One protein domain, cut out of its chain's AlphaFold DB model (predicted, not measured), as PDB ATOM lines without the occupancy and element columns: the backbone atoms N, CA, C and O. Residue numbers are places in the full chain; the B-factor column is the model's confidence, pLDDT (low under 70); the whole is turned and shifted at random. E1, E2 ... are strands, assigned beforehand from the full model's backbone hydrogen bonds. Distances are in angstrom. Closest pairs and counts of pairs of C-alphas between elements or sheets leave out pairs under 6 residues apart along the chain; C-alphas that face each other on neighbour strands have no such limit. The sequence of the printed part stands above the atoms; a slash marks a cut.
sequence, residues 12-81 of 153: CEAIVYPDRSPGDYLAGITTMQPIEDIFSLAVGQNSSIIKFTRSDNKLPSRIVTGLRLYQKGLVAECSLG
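This is residues 12 to 81 of the 153 residues of an uncharacterized protein of Cylindrospermopsis raciborskii S05 (UniProt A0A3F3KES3). A strongly twisted sheet of four strands, E4, E1, E6 and E7, is only partly face to face with a smaller sheet of three, E3, E2 and E5, in a lopsided sandwich. The smaller sheet covers the end of E1 and the beginning of E4, while the hairpin of E6 and E7 reaches away from it at the other end. The 70 printed residues include no named helix and seven named strands, E1 to E7 in that order along the chain, and the class is all strand. Both sheets, in the orders E4 - E1 - E6 - E7 and E3 - E2 - E5, are antiparallel. The whole is compact, with a radius of gyration of the C-alphas of 12.5 A, yet elongated, spanning 42 by 24 by 19 A.

In the larger sheet, E6 is the longest strand, residues 63 to 71, 26.0 A from C-alpha 63 at (43.407, 49.312, -45.560) to C-alpha 71 at (67.438, 42.952, -37.840). E1, residues 12 to 18, is 20.2 A long and begins with C-alpha 12 at (60.032, 40.489, -42.297). E7, residues 74 to 80, is 18.6 A long and ends with C-alpha 80 at (53.185, 49.600, -47.660). E4, residues 39 to 43, is 12.5 A long. In the smaller sheet, E2 is residues 25 to 28, 10.5 A, E3 residues 33 to 35, 6.6 A, and E5 residues 51 to 54, 10.6 A.

E1 and E6, inner strands of the larger sheet, are antiparallel at 159 degrees, with N 15 and O 66 within hydrogen-bond range at 2.8 A. On the other side of E1 is edge strand E4, with N 14 and O 41 2.8 A apart. E6 and edge strand E7 form a hairpin, with N 67 and O 78 at 2.8 A. In the smaller sheet, inner strand E2 pairs with E5, N 26 and O 53 at 2.9 A, and forms a hairpin with E3, N 33 and O 27 at 2.8 A. The two sheets form a sandwich, two sheets face to face, with strands at 33 degrees and the facing parts 9.5 A centre to centre. The closest C-alphas of E1 and E3 are those of Tyr 17 and Ile 35, 7.0 A apart. Those of E2 and E4 are Ala 27 and Phe 39, at 7.7 A. E7 is apart from E2, E3 and E5.

The two C-alphas farthest apart are those of Asp 56 and Lys 72, at 42.0 A. The printed part has no cut. There are no long links; those from E2 to E3, E3 to E4 and E6 to E7 are tight. The mean pLDDT of the printed part is 79.8; residues 44 to 47, 61, 73 to 75 and 77 are under 70.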
ATOM      1  N   CYS A  12      61.040  39.493 -41.980       82.44
ATOM      2  CA  CYS A  12      60.032  40.489 -42.297       82.44
ATOM      3  C   CYS A  12      58.624  39.953 -42.008       82.44
ATOM      4  O   CYS A  12      58.303  38.806 -42.330       82.44
ATOM      5  N   GLU A  13      57.764  40.810 -41.470       86.38
ATOM      6  CA  GLU A  13      56.327  40.566 -41.362       86.38
ATOM      7  C   GLU A  13      55.572  41.669 -42.095       86.38
ATOM      8  O   GLU A  13      55.841  42.854 -41.914       86.38
ATOM      9  N   ALA A  14      54.604  41.294 -42.918       85.62
ATOM     10  CA  ALA A  14      53.646  42.238 -43.452       85.62
ATOM     11  C   ALA A  14      52.452  42.328 -42.511       85.62
ATOM     12  O   ALA A  14      51.882  41.313 -42.113       85.62
ATOM     13  N   ILE A  15      52.064  43.554 -42.204       87.00
ATOM     14  CA  ILE A  15      50.940  43.877 -41.342       87.00
ATOM     15  C   ILE A  15      49.833  44.449 -42.217       87.00
ATOM     16  O   ILE A  15      50.089  45.297 -43.074       87.00
ATOM     17  N   VAL A  16      48.604  43.991 -42.013       85.00
ATOM     18  CA  VAL A  16      47.408  44.457 -42.712       85.00
ATOM     19  C   VAL A  16      46.313  44.684 -41.683       85.00
ATOM     20  O   VAL A  16      45.995  43.776 -40.918       85.00
ATOM     21  N   TYR A  17      45.703  45.866 -41.681       84.25
ATOM     22  CA  TYR A  17      44.506  46.111 -40.881       84.25
ATOM     23  C   TYR A  17      43.558  47.098 -41.576       84.25
ATOM     24  O   TYR A  17      44.007  48.033 -42.254       84.25
ATOM     25  N   PRO A  18      42.235  46.906 -41.455       78.31
ATOM     26  CA  PRO A  18      41.268  47.895 -41.897       78.31
ATOM     27  C   PRO A  18      41.342  49.091 -40.941       78.31
ATOM     28  O   PRO A  18      41.110  48.951 -39.744       78.31
ATOM     29  N   ASP A  19      41.658  50.284 -41.446       81.75
ATOM     30  CA  ASP A  19      41.702  51.527 -40.662       81.75
ATOM     31  C   ASP A  19      40.277  51.972 -40.303       81.75
ATOM     32  O   ASP A  19      39.673  52.860 -40.913       81.75
ATOM     33  N   ARG A  20      39.697  51.230 -39.350       73.38
ATOM     34  CA  ARG A  20      38.348  51.384 -38.792       73.38
ATOM     35  C   ARG A  20      37.232  51.407 -39.841       73.38
ATOM     36  O   ARG A  20      36.126  51.869 -39.564       73.38
ATOM     37  N   SER A  21      37.500  50.923 -41.054       79.88
ATOM     38  CA  SER A  21      36.492  50.804 -42.102       79.88
ATOM     39  C   SER A  21      35.657  49.554 -41.849       79.88
ATOM     40  O   SER A  21      36.218  48.461 -41.878       79.88
ATOM     41  N   PRO A  22      34.338  49.664 -41.624       81.06
ATOM     42  CA  PRO A  22      33.513  48.506 -41.305       81.06
ATOM     43  C   PRO A  22      33.442  47.523 -42.479       81.06
ATOM     44  O   PRO A  22      33.443  47.921 -43.650       81.06
ATOM     45  N   GLY A  23      33.342  46.239 -42.148       84.69
ATOM     46  CA  GLY A  23      33.152  45.147 -43.095       84.69
ATOM     47  C   GLY A  23      33.972  43.916 -42.731       84.69
ATOM     48  O   GLY A  23      34.883  43.989 -41.914       84.69
ATOM     49  N   ASP A  24      33.652  42.805 -43.387       88.31
ATOM     50  CA  ASP A  24      34.393  41.558 -43.244       88.31
ATOM     51  C   ASP A  24      35.519  41.532 -44.275       88.31
ATOM     52  O   ASP A  24      35.274  41.566 -45.489       88.31
ATOM     53  N   TYR A  25      36.759  41.504 -43.795       88.56
ATOM     54  CA  TYR A  25      37.948  41.516 -44.638       88.56
ATOM     55  C   TYR A  25      38.641  40.168 -44.599       88.56
ATOM     56  O   TYR A  25      38.710  39.517 -43.559       88.56
ATOM     57  N   LEU A  26      39.202  39.788 -45.742       88.69
ATOM     58  CA  LEU A  26      40.076  38.635 -45.859       88.69
ATOM     59  C   LEU A  26      41.432  39.091 -46.398       88.69
ATOM     60  O   LEU A  26      41.470  39.867 -47.357       88.69
ATOM     61  N   ALA A  27      42.532  38.572 -45.856       89.19
ATOM     62  CA  ALA A  27      43.877  38.751 -46.406       89.19
ATOM     63  C   ALA A  27      44.671  37.441 -46.428       89.19
ATOM     64  O   ALA A  27      44.388  36.514 -45.674       89.19
ATOM     65  N   GLY A  28      45.648  37.346 -47.325       88.25
ATOM     66  CA  GLY A  28      46.440  36.130 -47.484       88.25
ATOM     67  C   GLY A  28      47.385  36.163 -48.678       88.25
ATOM     68  O   GLY A  28      47.283  37.031 -49.545       88.25
ATOM     69  N   ILE A  29      48.299  35.193 -48.728       85.19
ATOM     70  CA  ILE A  29      49.168  34.944 -49.891       85.19
ATOM     71  C   ILE A  29      48.515  33.868 -50.769       85.19
ATOM     72  O   ILE A  29      47.982  34.162 -51.838       85.19
ATOM     73  N   THR A  30      48.496  32.627 -50.269       83.75
ATOM     74  CA  THR A  30      47.866  31.471 -50.932       83.75
ATOM     75  C   THR A  30      46.475  31.195 -50.370       83.75
ATOM     76  O   THR A  30      45.535  30.960 -51.124       83.75
ATOM     77  N   THR A  31      46.337  31.273 -49.046       86.38
ATOM     78  CA  THR A  31      45.081  31.041 -48.327       86.38
ATOM     79  C   THR A  31      44.605  32.349 -47.721       86.38
ATOM     80  O   THR A  31      45.370  33.020 -47.032       86.38
ATOM     81  N   MET A  32      43.349  32.708 -47.982       89.00
ATOM     82  CA  MET A  32      42.718  33.908 -47.435       89.00
ATOM     83  C   MET A  32      42.194  33.632 -46.022       89.00
ATOM     84  O   MET A  32      41.526  32.623 -45.803       89.00
ATOM     85  N   GLN A  33      42.479  34.528 -45.083       88.88
ATOM     86  CA  GLN A  33      42.075  34.435 -43.681       88.88
ATOM     87  C   GLN A  33      41.320  35.700 -43.253       88.88
ATOM     88  O   GLN A  33      41.639  36.779 -43.762       88.88
ATOM     89  N   PRO A  34      40.331  35.594 -42.345       88.69
ATOM     90  CA  PRO A  34      39.651  36.752 -41.773       88.69
ATOM     91  C   PRO A  34      40.603  37.722 -41.072       88.69
ATOM     92  O   PRO A  34      41.556  37.300 -40.418       88.69
ATOM     93  N   ILE A  35      40.319  39.019 -41.195       86.31
ATOM     94  CA  ILE A  35      41.015  40.091 -40.476       86.31
ATOM     95  C   ILE A  35      40.056  40.664 -39.435       86.31
ATOM     96  O   ILE A  35      39.094  41.340 -39.795       86.31
ATOM     97  N   GLU A  36      40.317  40.392 -38.159       75.69
ATOM     98  CA  GLU A  36      39.518  40.931 -37.048       75.69
ATOM     99  C   GLU A  36      40.071  42.269 -36.535       75.69
ATOM    100  O   GLU A  36      39.306  43.181 -36.234       75.69
ATOM    101  N   ASP A  37      41.399  42.400 -36.483       77.94
ATOM    102  CA  ASP A  37      42.097  43.622 -36.079       77.94
ATOM    103  C   ASP A  37      43.401  43.748 -36.885       77.94
ATOM    104  O   ASP A  37      43.376  44.082 -38.073       77.94
ATOM    105  N   ILE A  38      44.535  43.368 -36.295       81.81
ATOM    106  CA  ILE A  38      45.834  43.343 -36.965       81.81
ATOM    107  C   ILE A  38      46.115  41.943 -37.505       81.81
ATOM    108  O   ILE A  38      46.337  40.998 -36.749       81.81
ATOM    109  N   PHE A  39      46.177  41.817 -38.828       84.00
ATOM    110  CA  PHE A  39      46.615  40.600 -39.497       84.00
ATOM    111  C   PHE A  39      48.104  40.692 -39.833       84.00
ATOM    112  O   PHE A  39      48.530  41.624 -40.511       84.00
ATOM    113  N   SER A  40      48.900  39.734 -39.355       86.44
ATOM    114  CA  SER A  40      50.345  39.681 -39.602       86.44
ATOM    115  C   SER A  40      50.711  38.413 -40.367       86.44
ATOM    116  O   SER A  40      50.277  37.319 -40.010       86.44
ATOM    117  N   LEU A  41      51.520  38.560 -41.414       85.56
ATOM    118  CA  LEU A  41      52.028  37.466 -42.239       85.56
ATOM    119  C   LEU A  41      53.547  37.530 -42.299       85.56
ATOM    120  O   LEU A  41      54.103  38.532 -42.749       85.56
ATOM    121  N   ALA A  42      54.215  36.435 -41.944       83.69
ATOM    122  CA  ALA A  42      55.626  36.272 -42.262       83.69
ATOM    123  C   ALA A  42      55.809  36.327 -43.785       83.69
ATOM    124  O   ALA A  42      55.150  35.600 -44.534       83.69
ATOM    125  N   VAL A  43      56.703  37.196 -44.244       77.69
ATOM    126  CA  VAL A  43      57.025  37.361 -45.663       77.69
ATOM    127  C   VAL A  43      58.469  36.935 -45.869       77.69
ATOM    128  O   VAL A  43      59.397  37.498 -45.294       77.69
ATOM    129  N   GLY A  44      58.636  35.843 -46.617       66.56
ATOM    130  CA  GLY A  44      59.940  35.243 -46.875       66.56
ATOM    131  C   GLY A  44      60.786  36.055 -47.855       66.56
ATOM    132  O   GLY A  44      60.333  37.039 -48.433       66.56
ATOM    133  N   GLN A  45      62.009  35.578 -48.105       59.12
ATOM    134  CA  GLN A  45      62.960  36.196 -49.044       59.12
ATOM    135  C   GLN A  45      62.481  36.199 -50.511       59.12
ATOM    136  O   GLN A  45      63.068  36.873 -51.353       59.12
ATOM    137  N   ASN A  46      61.393  35.494 -50.826       60.16
ATOM    138  CA  ASN A  46      60.725  35.582 -52.118       60.16
ATOM    139  C   ASN A  46      59.506  36.497 -51.973       60.16
ATOM    140  O   ASN A  46      58.596  36.195 -51.193       60.16
ATOM    141  N   SER A  47      59.490  37.605 -52.722       61.31
ATOM    142  CA  SER A  47      58.406  38.592 -52.704       61.31
ATOM    143  C   SER A  47      57.058  37.899 -52.891       61.31
ATOM    144  O   SER A  47      56.747  37.387 -53.966       61.31
ATOM    145  N   SER A  48      56.269  37.852 -51.822       75.38
ATOM    146  CA  SER A  48      54.975  37.178 -51.813       75.38
ATOM    147  C   SER A  48      53.874  38.214 -51.974       75.38
ATOM    148  O   SER A  48      53.790  39.163 -51.198       75.38
ATOM    149  N   ILE A  49      53.023  38.048 -52.985       83.06
ATOM    150  CA  ILE A  49      51.912  38.971 -53.221       83.06
ATOM    151  C   ILE A  49      50.848  38.736 -52.151       83.06
ATOM    152  O   ILE A  49      50.217  37.679 -52.111       83.06
ATOM    153  N   ILE A  50      50.606  39.746 -51.322       85.31
ATOM    154  CA  ILE A  50      49.540  39.720 -50.324       85.31
ATOM    155  C   ILE A  50      48.276  40.266 -50.964       85.31
ATOM    156  O   ILE A  50      48.194  41.429 -51.383       85.31
ATOM    157  N   LYS A  51      47.265  39.416 -51.041       87.31
ATOM    158  CA  LYS A  51      45.933  39.773 -51.507       87.31
ATOM    159  C   LYS A  51      45.082  40.153 -50.308       87.31
ATOM    160  O   LYS A  51      45.234  39.619 -49.216       87.31
ATOM    161  N   PHE A  52      44.177  41.088 -50.540       86.88
ATOM    162  CA  PHE A  52      43.156  41.475 -49.587       86.88
ATOM    163  C   PHE A  52      41.854  41.673 -50.363       86.88
ATOM    164  O   PHE A  52      41.875  42.122 -51.515       86.88
ATOM    165  N   THR A  53      40.733  41.325 -49.751       87.19
ATOM    166  CA  THR A  53      39.399  41.542 -50.310       87.19
ATOM    167  C   THR A  53      38.413  41.833 -49.191       87.19
ATOM    168  O   THR A  53      38.690  41.564 -48.021       87.19
ATOM    169  N   ARG A  54      37.259  42.376 -49.562       87.12
ATOM    170  CA  ARG A  54      36.110  42.510 -48.675       87.12
ATOM    171  C   ARG A  54      35.043  41.517 -49.112       87.12
ATOM    172  O   ARG A  54      34.839  41.344 -50.313       87.12
ATOM    173  N   SER A  55      34.364  40.881 -48.165       85.62
ATOM    174  CA  SER A  55      33.375  39.829 -48.454       85.62
ATOM    175  C   SER A  55      32.218  40.304 -49.342       85.62
ATOM    176  O   SER A  55      31.616  39.509 -50.056       85.62
ATOM    177  N   ASP A  56      31.931  41.608 -49.351       86.50
ATOM    178  CA  ASP A  56      30.903  42.238 -50.189       86.50
ATOM    179  C   ASP A  56      31.412  42.711 -51.570       86.50
ATOM    180  O   ASP A  56      30.701  43.422 -52.282       86.50
ATOM    181  N   ASN A  57      32.646  42.353 -51.947       78.94
ATOM    182  CA  ASN A  57      33.324  42.723 -53.197       78.94
ATOM    183  C   ASN A  57      33.493  44.234 -53.454       78.94
ATOM    184  O   ASN A  57      33.884  44.635 -54.556       78.94
ATOM    185  N   LYS A  58      33.239  45.104 -52.469       81.94
ATOM    186  CA  LYS A  58      33.534  46.535 -52.612       81.94
ATOM    187  C   LYS A  58      35.031  46.788 -52.453       81.94
ATOM    188  O   LYS A  58      35.721  46.109 -51.695       81.94
ATOM    189  N   LEU A  59      35.531  47.808 -53.157       73.19
ATOM    190  CA  LEU A  59      36.926  48.224 -53.034       73.19
ATOM    191  C   LEU A  59      37.173  48.715 -51.599       73.19
ATOM    192  O   LEU A  59      36.508  49.657 -51.159       73.19
ATOM    193  N   PRO A  60      38.126  48.123 -50.872       71.75
ATOM    194  CA  PRO A  60      38.416  48.555 -49.522       71.75
ATOM    195  C   PRO A  60      39.213  49.864 -49.573       71.75
ATOM    196  O   PRO A  60      40.327  49.914 -50.091       71.75
ATOM    197  N   SER A  61      38.610  50.952 -49.091       67.62
ATOM    198  CA  SER A  61      39.140  52.314 -49.248       67.62
ATOM    199  C   SER A  61      40.108  52.750 -48.145       67.62
ATOM    200  O   SER A  61      40.771  53.772 -48.299       67.62
ATOM    201  N   ARG A  62      40.198  51.993 -47.043       75.38
ATOM    202  CA  ARG A  62      41.068  52.279 -45.890       75.38
ATOM    203  C   ARG A  62      41.654  50.993 -45.318       75.38
ATOM    204  O   ARG A  62      41.276  50.547 -44.241       75.38
ATOM    205  N   ILE A  63      42.535  50.364 -46.084       79.62
ATOM    206  CA  ILE A  63      43.407  49.312 -45.560       79.62
ATOM    207  C   ILE A  63      44.763  49.948 -45.333       79.62
ATOM    208  O   ILE A  63      45.349  50.499 -46.268       79.62
ATOM    209  N   VAL A  64      45.245  49.858 -44.101       83.06
ATOM    210  CA  VAL A  64      46.631  50.165 -43.797       83.06
ATOM    211  C   VAL A  64      47.424  48.889 -43.967       83.06
ATOM    212  O   VAL A  64      47.047  47.820 -43.484       83.06
ATOM    213  N   THR A  65      48.529  49.019 -44.681       85.75
ATOM    214  CA  THR A  65      49.528  47.972 -44.762       85.75
ATOM    215  C   THR A  65      50.865  48.500 -44.290       85.75
ATOM    216  O   THR A  65      51.197  49.661 -44.539       85.75
ATOM    217  N   GLY A  66      51.616  47.646 -43.608       83.69
ATOM    218  CA  GLY A  66      52.929  47.947 -43.063       83.69
ATOM    219  C   GLY A  66      53.889  46.784 -43.274       83.69
ATOM    220  O   GLY A  66      53.463  45.644 -43.450       83.69
ATOM    221  N   LEU A  67      55.181  47.074 -43.271       83.56
ATOM    222  CA  LEU A  67      56.246  46.084 -43.211       83.56
ATOM    223  C   LEU A  67      56.972  46.261 -41.893       83.56
ATOM    224  O   LEU A  67      57.540  47.326 -41.660       83.56
ATOM    225  N   ARG A  68      56.980  45.223 -41.068       84.06
ATOM    226  CA  ARG A  68      57.798  45.154 -39.871       84.06
ATOM    227  C   ARG A  68      59.073  44.388 -40.176       84.06
ATOM    228  O   ARG A  68      59.032  43.248 -40.637       84.06
ATOM    229  N   LEU A  69      60.198  45.034 -39.916       82.00
ATOM    230  CA  LEU A  69      61.534  44.502 -40.142       82.00
ATOM    231  C   LEU A  69      62.187  44.185 -38.807       82.00
ATOM    232  O   LEU A  69      62.163  45.013 -37.895       82.00
ATOM    233  N   TYR A  70      62.813  43.015 -38.725       80.25
ATOM    234  CA  TYR A  70      63.633  42.625 -37.588       80.25
ATOM    235  C   TYR A  70      65.059  42.336 -38.061       80.25
ATOM    236  O   TYR A  70      65.303  41.401 -38.832       80.25
ATOM    237  N   GLN A  71      66.011  43.130 -37.573       78.12
ATOM    238  CA  GLN A  71      67.438  42.952 -37.840       78.12
ATOM    239  C   GLN A  71      68.241  43.327 -36.595       78.12
ATOM    240  O   GLN A  71      68.177  44.467 -36.169       78.12
ATOM    241  N   LYS A  72      68.998  42.386 -36.005       72.56
ATOM    242  CA  LYS A  72      69.968  42.594 -34.897       72.56
ATOM    243  C   LYS A  72      69.697  43.823 -33.991       72.56
ATOM    244  O   LYS A  72      70.523  44.724 -33.901       72.56
ATOM    245  N   GLY A  73      68.552  43.849 -33.301       63.19
ATOM    246  CA  GLY A  73      68.207  44.905 -32.330       63.19
ATOM    247  C   GLY A  73      67.538  46.162 -32.905       63.19
ATOM    248  O   GLY A  73      67.183  47.054 -32.141       63.19
ATOM    249  N   LEU A  74      67.320  46.225 -34.218       61.66
ATOM    250  CA  LEU A  74      66.552  47.259 -34.903       61.66
ATOM    251  C   LEU A  74      65.181  46.710 -35.302       61.66
ATOM    252  O   LEU A  74      65.071  45.639 -35.910       61.66
ATOM    253  N   VAL A  75      64.145  47.474 -34.956       64.75
ATOM    254  CA  VAL A  75      62.769  47.273 -35.410       64.75
ATOM    255  C   VAL A  75      62.379  48.497 -36.221       64.75
ATOM    256  O   VAL A  75      62.518  49.623 -35.746       64.75
ATOM    257  N   ALA A  76      61.892  48.277 -37.435       70.81
ATOM    258  CA  ALA A  76      61.346  49.333 -38.276       70.81
ATOM    259  C   ALA A  76      59.959  48.930 -38.771       70.81
ATOM    260  O   ALA A  76      59.726  47.759 -39.066       70.81
ATOM    261  N   GLU A  77      59.061  49.909 -38.872       64.94
ATOM    262  CA  GLU A  77      57.764  49.757 -39.524       64.94
ATOM    263  C   GLU A  77      57.642  50.796 -40.641       64.94
ATOM    264  O   GLU A  77      57.800  51.992 -40.395       64.94
ATOM    265  N   CYS A  78      57.388  50.359 -41.877       70.75
ATOM    266  CA  CYS A  78      57.129  51.270 -42.993       70.75
ATOM    267  C   CYS A  78      55.772  50.978 -43.633       70.75
ATOM    268  O   CYS A  78      55.404  49.820 -43.817       70.75
ATOM    269  N   SER A  79      55.010  52.023 -43.976       72.56
ATOM    270  CA  SER A  79      53.725  51.831 -44.647       72.56
ATOM    271  C   SER A  79      53.946  51.269 -46.048       72.56
ATOM    272  O   SER A  79      54.661  51.842 -46.871       72.56
ATOM    273  N   LEU A  80      53.290  50.150 -46.325       72.75
ATOM    274  CA  LEU A  80      53.185  49.600 -47.660       72.75
ATOM    275  C   LEU A  80      51.999  50.266 -48.359       72.75
ATOM    276  O   LEU A  80      50.929  50.450 -47.781       72.75
ATOM    277  N   GLY A  81      52.189  50.664 -49.614       75.25
ATOM    278  CA  GLY A  81      51.107  51.202 -50.426       75.25
ATOM    279  C   GLY A  81      50.218  50.082 -50.955       75.25
ATOM    280  O   GLY A  81      50.710  49.102 -51.512       75.25
TER     281      GLY A  81